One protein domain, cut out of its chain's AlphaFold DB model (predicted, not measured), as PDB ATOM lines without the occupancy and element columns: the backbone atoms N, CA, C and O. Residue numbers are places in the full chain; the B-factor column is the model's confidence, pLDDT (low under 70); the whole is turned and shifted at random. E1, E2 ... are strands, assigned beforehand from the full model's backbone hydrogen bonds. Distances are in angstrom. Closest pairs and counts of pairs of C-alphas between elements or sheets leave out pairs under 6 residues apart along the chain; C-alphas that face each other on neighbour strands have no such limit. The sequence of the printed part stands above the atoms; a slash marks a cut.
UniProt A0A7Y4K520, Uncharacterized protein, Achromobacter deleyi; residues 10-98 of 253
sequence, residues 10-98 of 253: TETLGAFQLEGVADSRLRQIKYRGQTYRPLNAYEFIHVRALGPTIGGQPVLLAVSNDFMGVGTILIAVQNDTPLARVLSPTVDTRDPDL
ATOM      1  N   THR A  10      -8.094  44.648   0.651       92.31
ATOM      2  CA  THR A  10      -7.399  45.676  -0.118       92.31
ATOM      3  C   THR A  10      -6.086  46.001   0.574       92.31
ATOM      4  O   THR A  10      -6.073  46.349   1.752       92.31
ATOM      5  N   GLU A  11      -4.988  45.906  -0.164       93.50
ATOM      6  CA  GLU A  11      -3.654  46.320   0.273       93.50
ATOM      7  C   GLU A  11      -3.196  47.495  -0.594       93.50
ATOM      8  O   GLU A  11      -3.438  47.504  -1.799       93.50
ATOM      9  N   THR A  12      -2.562  48.503   0.002       95.00
ATOM     10  CA  THR A  12      -2.083  49.691  -0.721       95.00
ATOM     11  C   THR A  12      -0.562  49.728  -0.715       95.00
ATOM     12  O   THR A  12       0.055  49.650   0.344       95.00
ATOM     13  N   LEU A  13       0.034  49.882  -1.897       94.06
ATOM     14  CA  LEU A  13       1.477  49.966  -2.117       94.06
ATOM     15  C   LEU A  13       1.769  51.225  -2.946       94.06
ATOM     16  O   LEU A  13       1.768  51.195  -4.178       94.06
ATOM     17  N   GLY A  14       1.966  52.363  -2.279       94.12
ATOM     18  CA  GLY A  14       2.006  53.662  -2.958       94.12
ATOM     19  C   GLY A  14       0.671  53.959  -3.650       94.12
ATOM     20  O   GLY A  14      -0.386  53.862  -3.035       94.12
ATOM     21  N   ALA A  15       0.707  54.294  -4.939       96.12
ATOM     22  CA  ALA A  15      -0.479  54.503  -5.771       96.12
ATOM     23  C   ALA A  15      -1.083  53.198  -6.328       96.12
ATOM     24  O   ALA A  15      -2.088  53.255  -7.050       96.12
ATOM     25  N   PHE A  16      -0.486  52.039  -6.024       97.06
ATOM     26  CA  PHE A  16      -1.056  50.738  -6.356       97.06
ATOM     27  C   PHE A  16      -2.024  50.259  -5.276       97.06
ATOM     28  O   PHE A  16      -1.775  50.431  -4.083       97.06
ATOM     29  N   GLN A  17      -3.096  49.594  -5.698       96.75
ATOM     30  CA  GLN A  17      -4.003  48.869  -4.810       96.75
ATOM     31  C   GLN A  17      -4.110  47.419  -5.272       96.75
ATOM     32  O   GLN A  17      -4.328  47.157  -6.455       96.75
ATOM     33  N   LEU A  18      -3.955  46.485  -4.341       95.00
ATOM     34  CA  LEU A  18      -4.149  45.060  -4.564       95.00
ATOM     35  C   LEU A  18      -5.508  44.672  -3.997       95.00
ATOM     36  O   LEU A  18      -5.709  44.733  -2.787       95.00
ATOM     37  N   GLU A  19      -6.438  44.277  -4.857       94.38
ATOM     38  CA  GLU A  19      -7.787  43.874  -4.456       94.38
ATOM     39  C   GLU A  19      -7.960  42.363  -4.581       94.38
ATOM     40  O   GLU A  19      -7.617  41.767  -5.599       94.38
ATOM     41  N   GLY A  20      -8.521  41.726  -3.556       90.25
ATOM     42  CA  GLY A  20      -8.821  40.300  -3.569       90.25
ATOM     43  C   GLY A  20      -9.864  39.908  -2.530       90.25
ATOM     44  O   GLY A  20     -10.580  40.741  -1.975       90.25
ATOM     45  N   VAL A  21      -9.937  38.611  -2.259       88.06
ATOM     46  CA  VAL A  21     -10.764  38.019  -1.197       88.06
ATOM     47  C   VAL A  21      -9.862  37.310  -0.191       88.06
ATOM     48  O   VAL A  21      -8.839  36.752  -0.587       88.06
ATOM     49  N   ALA A  22     -10.238  37.343   1.091       80.19
ATOM     50  CA  ALA A  22      -9.397  36.918   2.217       80.19
ATOM     51  C   ALA A  22      -8.797  35.509   2.061       80.19
ATOM     52  O   ALA A  22      -7.602  35.328   2.284       80.19
ATOM     53  N   ASP A  23      -9.587  34.550   1.577       82.69
ATOM     54  CA  ASP A  23      -9.170  33.145   1.439       82.69
ATOM     55  C   ASP A  23      -8.544  32.814   0.072       82.69
ATOM     56  O   ASP A  23      -8.282  31.654  -0.243       82.69
ATOM     57  N   SER A  24      -8.326  33.821  -0.778       83.88
ATOM     58  CA  SER A  24      -7.685  33.654  -2.081       83.88
ATOM     59  C   SER A  24      -6.304  34.287  -2.081       83.88
ATOM     60  O   SER A  24      -6.079  35.327  -1.464       83.88
ATOM     61  N   ARG A  25      -5.379  33.702  -2.843       84.00
ATOM     62  CA  ARG A  25      -4.094  34.336  -3.181       84.00
ATOM     63  C   ARG A  25      -4.193  35.250  -4.401       84.00
ATOM     64  O   ARG A  25      -3.279  36.025  -4.645       84.00
ATOM     65  N   LEU A  26      -5.299  35.178  -5.142       89.38
ATOM     66  CA  LEU A  26      -5.515  35.984  -6.336       89.38
ATOM     67  C   LEU A  26      -5.767  37.443  -5.953       89.38
ATOM     68  O   LEU A  26      -6.557  37.750  -5.052       89.38
ATOM     69  N   ARG A  27      -5.063  38.335  -6.638       91.75
ATOM     70  CA  ARG A  27      -5.137  39.786  -6.504       91.75
ATOM     71  C   ARG A  27      -5.332  40.410  -7.876       91.75
ATOM     72  O   ARG A  27      -4.711  39.978  -8.843       91.75
ATOM     73  N   GLN A  28      -6.150  41.446  -7.949       93.88
ATOM     74  CA  GLN A  28      -6.178  42.400  -9.052       93.88
ATOM     75  C   GLN A  28      -5.316  43.597  -8.675       93.88
ATOM     76  O   GLN A  28      -5.298  44.001  -7.513       93.88
ATOM     77  N   ILE A  29      -4.625  44.180  -9.651       95.12
ATOM     78  CA  ILE A  29      -3.822  45.384  -9.442       95.12
ATOM     79  C   ILE A  29      -4.603  46.579  -9.986       95.12
ATOM     80  O   ILE A  29      -5.061  46.571 -11.128       95.12
ATOM     81  N   LYS A  30      -4.734  47.628  -9.181       96.62
ATOM     82  CA  LYS A  30      -5.145  48.959  -9.629       96.62
ATOM     83  C   LYS A  30      -3.988  49.932  -9.492       96.62
ATOM     84  O   LYS A  30      -3.162  49.782  -8.598       96.62
ATOM     85  N   TYR A  31      -3.959  50.947 -10.345       96.88
ATOM     86  CA  TYR A  31      -3.061  52.090 -10.240       96.88
ATOM     87  C   TYR A  31      -3.897  53.370 -10.298       96.88
ATOM     88  O   TYR A  31      -4.663  53.561 -11.244       96.88
ATOM     89  N   ARG A  32      -3.813  54.216  -9.262       95.56
ATOM     90  CA  ARG A  32      -4.641  55.436  -9.120       95.56
ATOM     91  C   ARG A  32      -6.147  55.169  -9.317       95.56
ATOM     92  O   ARG A  32      -6.844  55.901 -10.012       95.56
ATOM     93  N   GLY A  33      -6.642  54.077  -8.727       93.94
ATOM     94  CA  GLY A  33      -8.052  53.667  -8.779       93.94
ATOM     95  C   GLY A  33      -8.498  52.984 -10.080       93.94
ATOM     96  O   GLY A  33      -9.600  52.442 -10.120       93.94
ATOM     97  N   GLN A  34      -7.653  52.944 -11.114       94.88
ATOM     98  CA  GLN A  34      -7.951  52.282 -12.387       94.88
ATOM     99  C   GLN A  34      -7.400  50.858 -12.408       94.88
ATOM    100  O   GLN A  34      -6.265  50.628 -11.993       94.88
ATOM    101  N   THR A  35      -8.176  49.897 -12.916       94.31
ATOM    102  CA  THR A  35      -7.704  48.516 -13.094       94.31
ATOM    103  C   THR A  35      -6.526  48.478 -14.060       94.31
ATOM    104  O   THR A  35      -6.643  48.881 -15.216       94.31
ATOM    105  N   TYR A  36      -5.399  47.942 -13.599       93.25
ATOM    106  CA  TYR A  36      -4.188  47.767 -14.383       93.25
ATOM    107  C   TYR A  36      -4.054  46.301 -14.808       93.25
ATOM    108  O   TYR A  36      -4.021  45.403 -13.970       93.25
ATOM    109  N   ARG A  37      -3.992  46.062 -16.124       91.88
ATOM    110  CA  ARG A  37      -3.923  44.721 -16.733       91.88
ATOM    111  C   ARG A  37      -2.627  44.560 -17.530       91.88
ATOM    112  O   ARG A  37      -2.660  44.608 -18.763       91.88
ATOM    113  N   PRO A  38      -1.466  44.446 -16.864       90.69
ATOM    114  CA  PRO A  38      -0.198  44.306 -17.564       90.69
ATOM    115  C   PRO A  38      -0.210  43.045 -18.420       90.69
ATOM    116  O   PRO A  38      -0.519  41.966 -17.923       90.69
ATOM    117  N   LEU A  39       0.151  43.186 -19.698       89.00
ATOM    118  CA  LEU A  39       0.287  42.056 -20.624       89.00
ATOM    119  C   LEU A  39      -0.992  41.192 -20.692       89.00
ATOM    120  O   LEU A  39      -0.917  39.979 -20.832       89.00
ATOM    121  N   ASN A  40      -2.164  41.831 -20.572       87.50
ATOM    122  CA  ASN A  40      -3.498  41.216 -20.525       87.50
ATOM    123  C   ASN A  40      -3.781  40.300 -19.317       87.50
ATOM    124  O   ASN A  40      -4.864  39.715 -19.245       87.50
ATOM    125  N   ALA A  41      -2.879  40.219 -18.335       87.81
ATOM    126  CA  ALA A  41      -3.119  39.472 -17.107       87.81
ATOM    127  C   ALA A  41      -4.125  40.205 -16.204       87.81
ATOM    128  O   ALA A  41      -4.006  41.408 -15.954       87.81
ATOM    129  N   TYR A  42      -5.124  39.466 -15.715       85.62
ATOM    130  CA  TYR A  42      -6.188  40.008 -14.862       85.62
ATOM    131  C   TYR A  42      -5.963  39.740 -13.374       85.62
ATOM    132  O   TYR A  42      -6.304  40.568 -12.533       85.62
ATOM    133  N   GLU A  43      -5.377  38.590 -13.051       89.12
ATOM    134  CA  GLU A  43      -5.168  38.141 -11.682       89.12
ATOM    135  C   GLU A  43      -3.720  37.734 -11.456       89.12
ATOM    136  O   GLU A  43      -3.049  37.198 -12.343       89.12
ATOM    137  N   PHE A  44      -3.268  37.967 -10.230       91.94
ATOM    138  CA  PHE A  44      -1.907  37.728  -9.784       91.94
ATOM    139  C   PHE A  44      -1.935  36.954  -8.473       91.94
ATOM    140  O   PHE A  44      -2.664  37.317  -7.556       91.94
ATOM    141  N   ILE A  45      -1.150  35.889  -8.368       89.69
ATOM    142  CA  ILE A  45      -1.098  35.033  -7.166       89.69
ATOM    143  C   ILE A  45      -0.088  35.518  -6.122       89.69
ATOM    144  O   ILE A  45      -0.084  35.068  -4.976       89.69
ATOM    145  N   HIS A  46       0.826  36.384  -6.547       87.56
ATOM    146  CA  HIS A  46       1.881  36.950  -5.732       87.56
ATOM    147  C   HIS A  46       2.151  38.342  -6.273       87.56
ATOM    148  O   HIS A  46       2.469  38.481  -7.451       87.56
ATOM    149  N   VAL A  47       1.992  39.360  -5.438       93.12
ATOM    150  CA  VAL A  47       2.392  40.731  -5.747       93.12
ATOM    151  C   VAL A  47       3.084  41.258  -4.507       93.12
ATOM    152  O   VAL A  47       2.525  41.183  -3.417       93.12
ATOM    153  N   ARG A  48       4.309  41.747  -4.664       92.50
ATOM    154  CA  ARG A  48       5.067  42.345  -3.567       92.50
ATOM    155  C   ARG A  48       5.793  43.586  -4.045       92.50
ATOM    156  O   ARG A  48       6.315  43.601  -5.161       92.50
ATOM    157  N   ALA A  49       5.866  44.597  -3.188       93.38
ATOM    158  CA  ALA A  49       6.802  45.687  -3.388       93.38
ATOM    159  C   ALA A  49       8.238  45.179  -3.204       93.38
ATOM    160  O   ALA A  49       8.533  44.388  -2.306       93.38
ATOM    161  N   LEU A  50       9.121  45.626  -4.084       90.50
ATOM    162  CA  LEU A  50      10.560  45.558  -3.901       90.50
ATOM    163  C   LEU A  50      11.021  46.803  -3.123       90.50
ATOM    164  O   LEU A  50      10.258  47.747  -2.934       90.50
ATOM    165  N   GLY A  51      12.278  46.809  -2.675       87.06
ATOM    166  CA  GLY A  51      12.881  47.967  -2.005       87.06
ATOM    167  C   GLY A  51      12.922  49.279  -2.818       87.06
ATOM    168  O   GLY A  51      12.680  50.331  -2.227       87.06
ATOM    169  N   PRO A  52      13.228  49.281  -4.132       93.44
ATOM    170  CA  PRO A  52      13.376  50.515  -4.898       93.44
ATOM    171  C   PRO A  52      12.053  51.200  -5.225       93.44
ATOM    172  O   PRO A  52      10.997  50.575  -5.358       93.44
ATOM    173  N   THR A  53      12.163  52.506  -5.469       94.94
ATOM    174  CA  THR A  53      11.095  53.328  -6.037       94.94
ATOM    175  C   THR A  53      11.529  53.913  -7.379       94.94
ATOM    176  O   THR A  53      12.666  54.350  -7.539       94.94
ATOM    177  N   ILE A  54      10.626  53.910  -8.358       92.25
ATOM    178  CA  ILE A  54      10.821  54.506  -9.688       92.25
ATOM    179  C   ILE A  54       9.577  55.341  -9.994       92.25
ATOM    180  O   ILE A  54       8.455  54.900  -9.741       92.25
ATOM    181  N   GLY A  55       9.767  56.580 -10.459       90.00
ATOM    182  CA  GLY A  55       8.652  57.511 -10.668       90.00
ATOM    183  C   GLY A  55       7.886  57.832  -9.376       90.00
ATOM    184  O   GLY A  55       6.676  58.037  -9.411       90.00
ATOM    185  N   GLY A  56       8.568  57.794  -8.223       93.00
ATOM    186  CA  GLY A  56       7.964  58.001  -6.901       93.00
ATOM    187  C   GLY A  56       7.055  56.862  -6.424       93.00
ATOM    188  O   GLY A  56       6.323  57.040  -5.455       93.00
ATOM    189  N   GLN A  57       7.065  55.709  -7.099       96.06
ATOM    190  CA  GLN A  57       6.211  54.562  -6.789       96.06
ATOM    191  C   GLN A  57       7.049  53.313  -6.519       96.06
ATOM    192  O   GLN A  57       8.125  53.174  -7.109       96.06
ATOM    193  N   PRO A  58       6.587  52.396  -5.650       96.12
ATOM    194  CA  PRO A  58       7.296  51.147  -5.414       96.12
ATOM    195  C   PRO A  58       7.367  50.324  -6.700       96.12
ATOM    196  O   PRO A  58       6.385  50.207  -7.438       96.12
ATOM    197  N   VAL A  59       8.528  49.726  -6.951       96.94
ATOM    198  CA  VAL A  59       8.661  48.701  -7.989       96.94
ATOM    199  C   VAL A  59       8.028  47.419  -7.463       96.94
ATOM    200  O   VAL A  59       8.333  46.998  -6.351       96.94
ATOM    201  N   LEU A  60       7.155  46.782  -8.237       96.44
ATOM    202  CA  LEU A  60       6.484  45.550  -7.829       96.44
ATOM    203  C   LEU A  60       7.044  44.344  -8.583       96.44
ATOM    204  O   LEU A  60       7.291  44.408  -9.787       96.44
ATOM    205  N   LEU A  61       7.174  43.222  -7.882       95.44
ATOM    206  CA  LEU A  61       7.306  41.900  -8.486       95.44
ATOM    207  C   LEU A  61       5.942  41.219  -8.423       95.44
ATOM    208  O   LEU A  61       5.363  41.115  -7.340       95.44
ATOM    209  N   ALA A  62       5.441  40.754  -9.563       94.50
ATOM    210  CA  ALA A  62       4.150  40.088  -9.644       94.50
ATOM    211  C   ALA A  62       4.230  38.778 -10.432       94.50
ATOM    212  O   ALA A  62       4.992  38.667 -11.387       94.50
ATOM    213  N   VAL A  63       3.416  37.795 -10.053       93.62
ATOM    214  CA  VAL A  63       3.251  36.535 -10.787       93.62
ATOM    215  C   VAL A  63       1.840  36.488 -11.344       93.62
ATOM    216  O   VAL A  63       0.869  36.476 -10.586       93.62
ATOM    217  N   SER A  64       1.742  36.489 -12.668       90.12
ATOM    218  CA  SER A  64       0.467  36.411 -13.385       90.12
ATOM    219  C   SER A  64      -0.126  34.996 -13.339       90.12
ATOM    220  O   SER A  64       0.608  34.013 -13.308       90.12
ATOM    221  N   ASN A  65      -1.458  34.901 -13.292       83.25
ATOM    222  CA  ASN A  65      -2.194  33.634 -13.197       83.25
ATOM    223  C   ASN A  65      -2.253  32.867 -14.538       83.25
ATOM    224  O   ASN A  65      -2.309  33.480 -15.600       83.25
ATOM    225  N   ASP A  66      -2.331  31.533 -14.472       63.72
ATOM    226  CA  ASP A  66      -2.030  30.575 -15.548       63.72
ATOM    227  C   ASP A  66      -2.825  30.753 -16.859       63.72
ATOM    228  O   ASP A  66      -2.313  30.430 -17.927       63.72
ATOM    229  N   PHE A  67      -4.059  31.272 -16.826       65.19
ATOM    230  CA  PHE A  67      -4.922  31.313 -18.023       65.19
ATOM    231  C   PHE A  67      -4.541  32.403 -19.045       65.19
ATOM    232  O   PHE A  67      -4.671  32.193 -20.245       65.19
ATOM    233  N   MET A  68      -4.064  33.559 -18.578       68.25
ATOM    234  CA  MET A  68      -3.603  34.687 -19.417       68.25
ATOM    235  C   MET A  68      -2.199  35.144 -18.992       68.25
ATOM    236  O   MET A  68      -1.804  36.289 -19.211       68.25
ATOM    237  N   GLY A  69      -1.489  34.268 -18.283       68.31
ATOM    238  CA  GLY A  69      -0.250  34.576 -17.596       68.31
ATOM    239  C   GLY A  69       0.952  34.544 -18.520       68.31
ATOM    240  O   GLY A  69       1.030  33.776 -19.472       68.31
ATOM    241  N   VAL A  70       1.925  35.376 -18.186       81.56
ATOM    242  CA  VAL A  70       3.248  35.463 -18.813       81.56
ATOM    243  C   VAL A  70       4.357  35.129 -17.808       81.56
ATOM    244  O   VAL A  70       5.511  35.487 -18.021       81.56
ATOM    245  N   GLY A  71       3.990  34.491 -16.691       90.19
ATOM    246  CA  GLY A  71       4.873  34.144 -15.585       90.19
ATOM    247  C   GLY A  71       5.126  35.322 -14.648       90.19
ATOM    248  O   GLY A  71       4.190  36.036 -14.253       90.19
ATOM    249  N   THR A  72       6.391  35.515 -14.285       94.31
ATOM    250  CA  THR A  72       6.838  36.550 -13.346       94.31
ATOM    251  C   THR A  72       7.190  37.834 -14.084       94.31
ATOM    252  O   THR A  72       7.974  37.829 -15.035       94.31
ATOM    253  N   ILE A  73       6.647  38.954 -13.612       95.12
ATOM    254  CA  ILE A  73       6.810  40.283 -14.198       95.12
ATOM    255  C   ILE A  73       7.315  41.292 -13.166       95.12
ATOM    256  O   ILE A  73       6.981  41.227 -11.982       95.12
ATOM    257  N   LEU A  74       8.086  42.262 -13.646       96.56
ATOM    258  CA  LEU A  74       8.386  43.498 -12.936       96.56
ATOM    259  C   LEU A  74       7.385  44.571 -13.359       96.56
ATOM    260  O   LEU A  74       7.132  44.721 -14.555       96.56
ATOM    261  N   ILE A  75       6.860  45.339 -12.411       97.06
ATOM    262  CA  ILE A  75       6.034  46.521 -12.667       97.06
ATOM    263  C   ILE A  75       6.748  47.732 -12.071       97.06
ATOM    264  O   ILE A  75       7.013  47.771 -10.873       97.06
ATOM    265  N   ALA A  76       7.037  48.731 -12.896       96.56
ATOM    266  CA  ALA A  76       7.617  50.004 -12.474       96.56
ATOM    267  C   ALA A  76       6.833  51.162 -13.093       96.56
ATOM    268  O   ALA A  76       6.197  50.992 -14.132       96.56
ATOM    269  N   VAL A  77       6.867  52.338 -12.469       96.19
ATOM    270  CA  VAL A  77       6.159  53.521 -12.976       96.19
ATOM    271  C   VAL A  77       7.140  54.451 -13.667       96.19
ATOM    272  O   VAL A  77       8.114  54.893 -13.066       96.19
ATOM    273  N   GLN A  78       6.859  54.779 -14.924       93.50
ATOM    274  CA  GLN A  78       7.609  55.763 -15.694       93.50
ATOM    275  C   GLN A  78       6.629  56.793 -16.244       93.50
ATOM    276  O   GLN A  78       5.659  56.420 -16.897       93.50
ATOM    277  N   ASN A  79       6.877  58.079 -15.978       91.94
ATOM    278  CA  ASN A  79       6.005  59.179 -16.407       91.94
ATOM    279  C   ASN A  79       4.530  58.913 -16.055       91.94
ATOM    280  O   ASN A  79       3.666  58.905 -16.929       91.94
ATOM    281  N   ASP A  80       4.265  58.596 -14.781       91.75
ATOM    282  CA  ASP A  80       2.933  58.252 -14.257       91.75
ATOM    283  C   ASP A  80       2.231  57.061 -14.935       91.75
ATOM    284  O   ASP A  80       1.049  56.814 -14.705       91.75
ATOM    285  N   THR A  81       2.954  56.277 -15.732       94.56
ATOM    286  CA  THR A  81       2.418  55.095 -16.402       94.56
ATOM    287  C   THR A  81       3.049  53.837 -15.805       94.56
ATOM    288  O   THR A  81       4.275  53.698 -15.842       94.56
ATOM    289  N   PRO A  82       2.256  52.899 -15.254       96.06
ATOM    290  CA  PRO A  82       2.775  51.604 -14.844       96.06
ATOM    291  C   PRO A  82       3.137  50.785 -16.090       96.06
ATOM    292  O   PRO A  82       2.310  50.561 -16.973       96.06
ATOM    293  N   LEU A  83       4.388  50.340 -16.157       95.50
ATOM    294  CA  LEU A  83       4.935  49.523 -17.232       95.50
ATOM    295  C   LEU A  83       5.331  48.158 -16.685       95.50
ATOM    296  O   LEU A  83       5.973  48.062 -15.640       95.50
ATOM    297  N   ALA A  84       4.980  47.104 -17.420       94.62
ATOM    298  CA  ALA A  84       5.393  45.745 -17.106       94.62
ATOM    299  C   ALA A  84       6.546  45.272 -17.997       94.62
ATOM    300  O   ALA A  84       6.634  45.609 -19.185       94.62
ATOM    301  N   ARG A  85       7.421  44.454 -17.415       93.94
ATOM    302  CA  ARG A  85       8.479  43.714 -18.108       93.94
ATOM    303  C   ARG A  85       8.448  42.266 -17.647       93.94
ATOM    304  O   ARG A  85       8.407  42.006 -16.450       93.94
ATOM    305  N   VAL A  86       8.468  41.328 -18.589       92.75
ATOM    306  CA  VAL A  86       8.556  39.899 -18.261       92.75
ATOM    307  C   VAL A  86       9.955  39.609 -17.728       92.75
ATOM    308  O   VAL A  86      10.938  39.971 -18.366       92.75
ATOM    309  N   LEU A  87      10.047  38.953 -16.577       94.19
ATOM    310  CA  LEU A  87      11.302  38.463 -16.007       94.19
ATOM    311  C   LEU A  87      11.477  36.979 -16.318       94.19
ATOM    312  O   LEU A  87      12.501  36.590 -16.871       94.19
ATOM    313  N   SER A  88      10.435  36.186 -16.072       91.69
ATOM    314  CA  SER A  88      10.406  34.761 -16.392       91.69
ATOM    315  C   SER A  88       9.136  34.414 -17.154       91.69
ATOM    316  O   SER A  88       8.059  34.750 -16.664       91.69
ATOM    317  N   PRO A  89       9.239  33.731 -18.307       86.69
ATOM    318  CA  PRO A  89       8.078  33.245 -19.043       86.69
ATOM    319  C   PRO A  89       7.455  31.991 -18.406       86.69
ATOM    320  O   PRO A  89       6.477  31.470 -18.931       86.69
ATOM    321  N   THR A  90       8.025  31.468 -17.315       84.12
ATOM    322  CA  THR A  90       7.538  30.255 -16.649       84.12
ATOM    323  C   THR A  90       6.199  30.515 -15.966       84.12
ATOM    324  O   THR A  90       6.114  31.291 -15.013       84.12
ATOM    325  N   VAL A  91       5.159  29.833 -16.441       81.94
ATOM    326  CA  VAL A  91       3.790  29.912 -15.922       81.94
ATOM    327  C   VAL A  91       3.522  28.688 -15.038       81.94
ATOM    328  O   VAL A  91       3.161  27.624 -15.534       81.94
ATOM    329  N   ASP A  92       3.764  28.826 -13.732       83.25
ATOM    330  CA  ASP A  92       3.374  27.837 -12.716       83.25
ATOM    331  C   ASP A  92       2.886  28.561 -11.457       83.25
ATOM    332  O   ASP A  92       3.671  29.143 -10.707       83.25
ATOM    333  N   THR A  93       1.577  28.527 -11.201       82.00
ATOM    334  CA  THR A  93       1.001  29.182 -10.020       82.00
ATOM    335  C   THR A  93       1.297  28.496  -8.682       82.00
ATOM    336  O   THR A  93       1.117  29.092  -7.616       82.00
ATOM    337  N   ARG A  94       1.742  27.241  -8.694       85.56
ATOM    338  CA  ARG A  94       2.044  26.478  -7.474       85.56
ATOM    339  C   ARG A  94       3.499  26.621  -7.071       85.56
ATOM    340  O   ARG A  94       3.788  26.594  -5.877       85.56
ATOM    341  N   ASP A  95       4.374  26.786  -8.054       87.06
ATOM    342  CA  ASP A  95       5.804  26.964  -7.858       87.06
ATOM    343  C   ASP A  95       6.360  27.963  -8.895       87.06
ATOM    344  O   ASP A  95       7.046  27.568  -9.844       87.06
ATOM    345  N   PRO A  96       6.047  29.266  -8.758       89.12
ATOM    346  CA  PRO A  96       6.454  30.267  -9.734       89.12
ATOM    347  C   PRO A  96       7.949  30.561  -9.671       89.12
ATOM    348  O   PRO A  96       8.586  30.487  -8.619       89.12
ATOM    349  N   ASP A  97       8.511  30.974 -10.804       91.69
ATOM    350  CA  ASP A  97       9.897  31.425 -10.863       91.69
ATOM    351  C   ASP A  97      10.036  32.835 -10.273       91.69
ATOM    352  O   ASP A  97       9.813  33.842 -10.945       91.69
ATOM    353  N   LEU A  98      10.396  32.913  -8.995       91.88
ATOM    354  CA  LEU A  98      10.634  34.175  -8.285       91.88
ATOM    355  C   LEU A  98      12.071  34.699  -8.444       91.88
ATOM    356  O   LEU A  98      12.425  35.693  -7.804       91.88
TER     357      LEU A  98
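This is residues 10 to 98 of the 253 residues of an uncharacterized protein of Achromobacter deleyi (UniProt A0A7Y4K520). Two antiparallel sheets lie face to face as a sandwich, the smaller made of E1 to E4 and the larger, with longer strands, of E5 to E8. The strands of one stand at 27 degrees to those of the other, and the tail of residues 89 to 98 folds back beyond the end of E8. The printed part has 89 residues, with eight named strands, E1 to E8 along the chain, and no named helix; the class is all strand. The sheets run E1 - E2 - E3 - E4 and E5 - E6 - E7 - E8. The whole is compact, with a radius of gyration of the C-alphas of 11.9 A, and rounded, spanning 32 by 27 by 23 A.

E1, residues 10 to 13, begins at C-alpha 10 (-7.399, 45.676, -0.118) and is 10.1 A long. E2, residues 16 to 21, measures 16.8 A, E3, residues 27 to 31, 13.0 A, and E4, residues 34 to 36, 6.2 A. E5, residues 44 to 54, is the longest strand by residues; it begins at (-1.907, 37.728, -9.784), spans 21.1 A and bends by 89 degrees at residue 51. E6 is residues 57 to 64, 20.1 A; E7 is residues 72 to 78, 19.4 A. E8, residues 81 to 88, spans 21.8 A and ends at (10.406, 34.761, -16.392).

Each sheet is a meander, each strand the antiparallel neighbour of the one before. In the first, N 11 and O 18 of the hairpin E1 and E2 are 3.0 A apart, within hydrogen-bond range, as are N 19 and O 28 of E2 and E3 at 2.9 A, and N 36 and O 29 of E3 and E4 at 2.8 A. In the second, such pairs are N 50 and O 59 of E5 and E6 at 2.8 A, N 62 and O 73 of E6 and E7 at 2.9 A, and N 83 and O 76 of E7 and E8 at 2.8 A. On either side of the bend in E5, C-alphas 50 and 52 both face C-alpha 59, at 5.5 and 5.9 A. Between the sheets, the closest C-alphas of E3 and E5 are those of Arg 27 and Phe 44, 5.0 A apart. E3 and E6 are near each other, with 5 pairs of C-alphas within 10 A. E1 and E8 are apart.

The farthest C-alphas, of Asp 23 and Asn 79, are 35.0 A apart. The second sheet is strongly twisted, with C-alphas up to 6.9 A off its best plane. The chain changes sheets at the short link E4 to E5; no link is long. The printed part has no cut. Its mean pLDDT is 90.5, with residues 66 to 69 under 70.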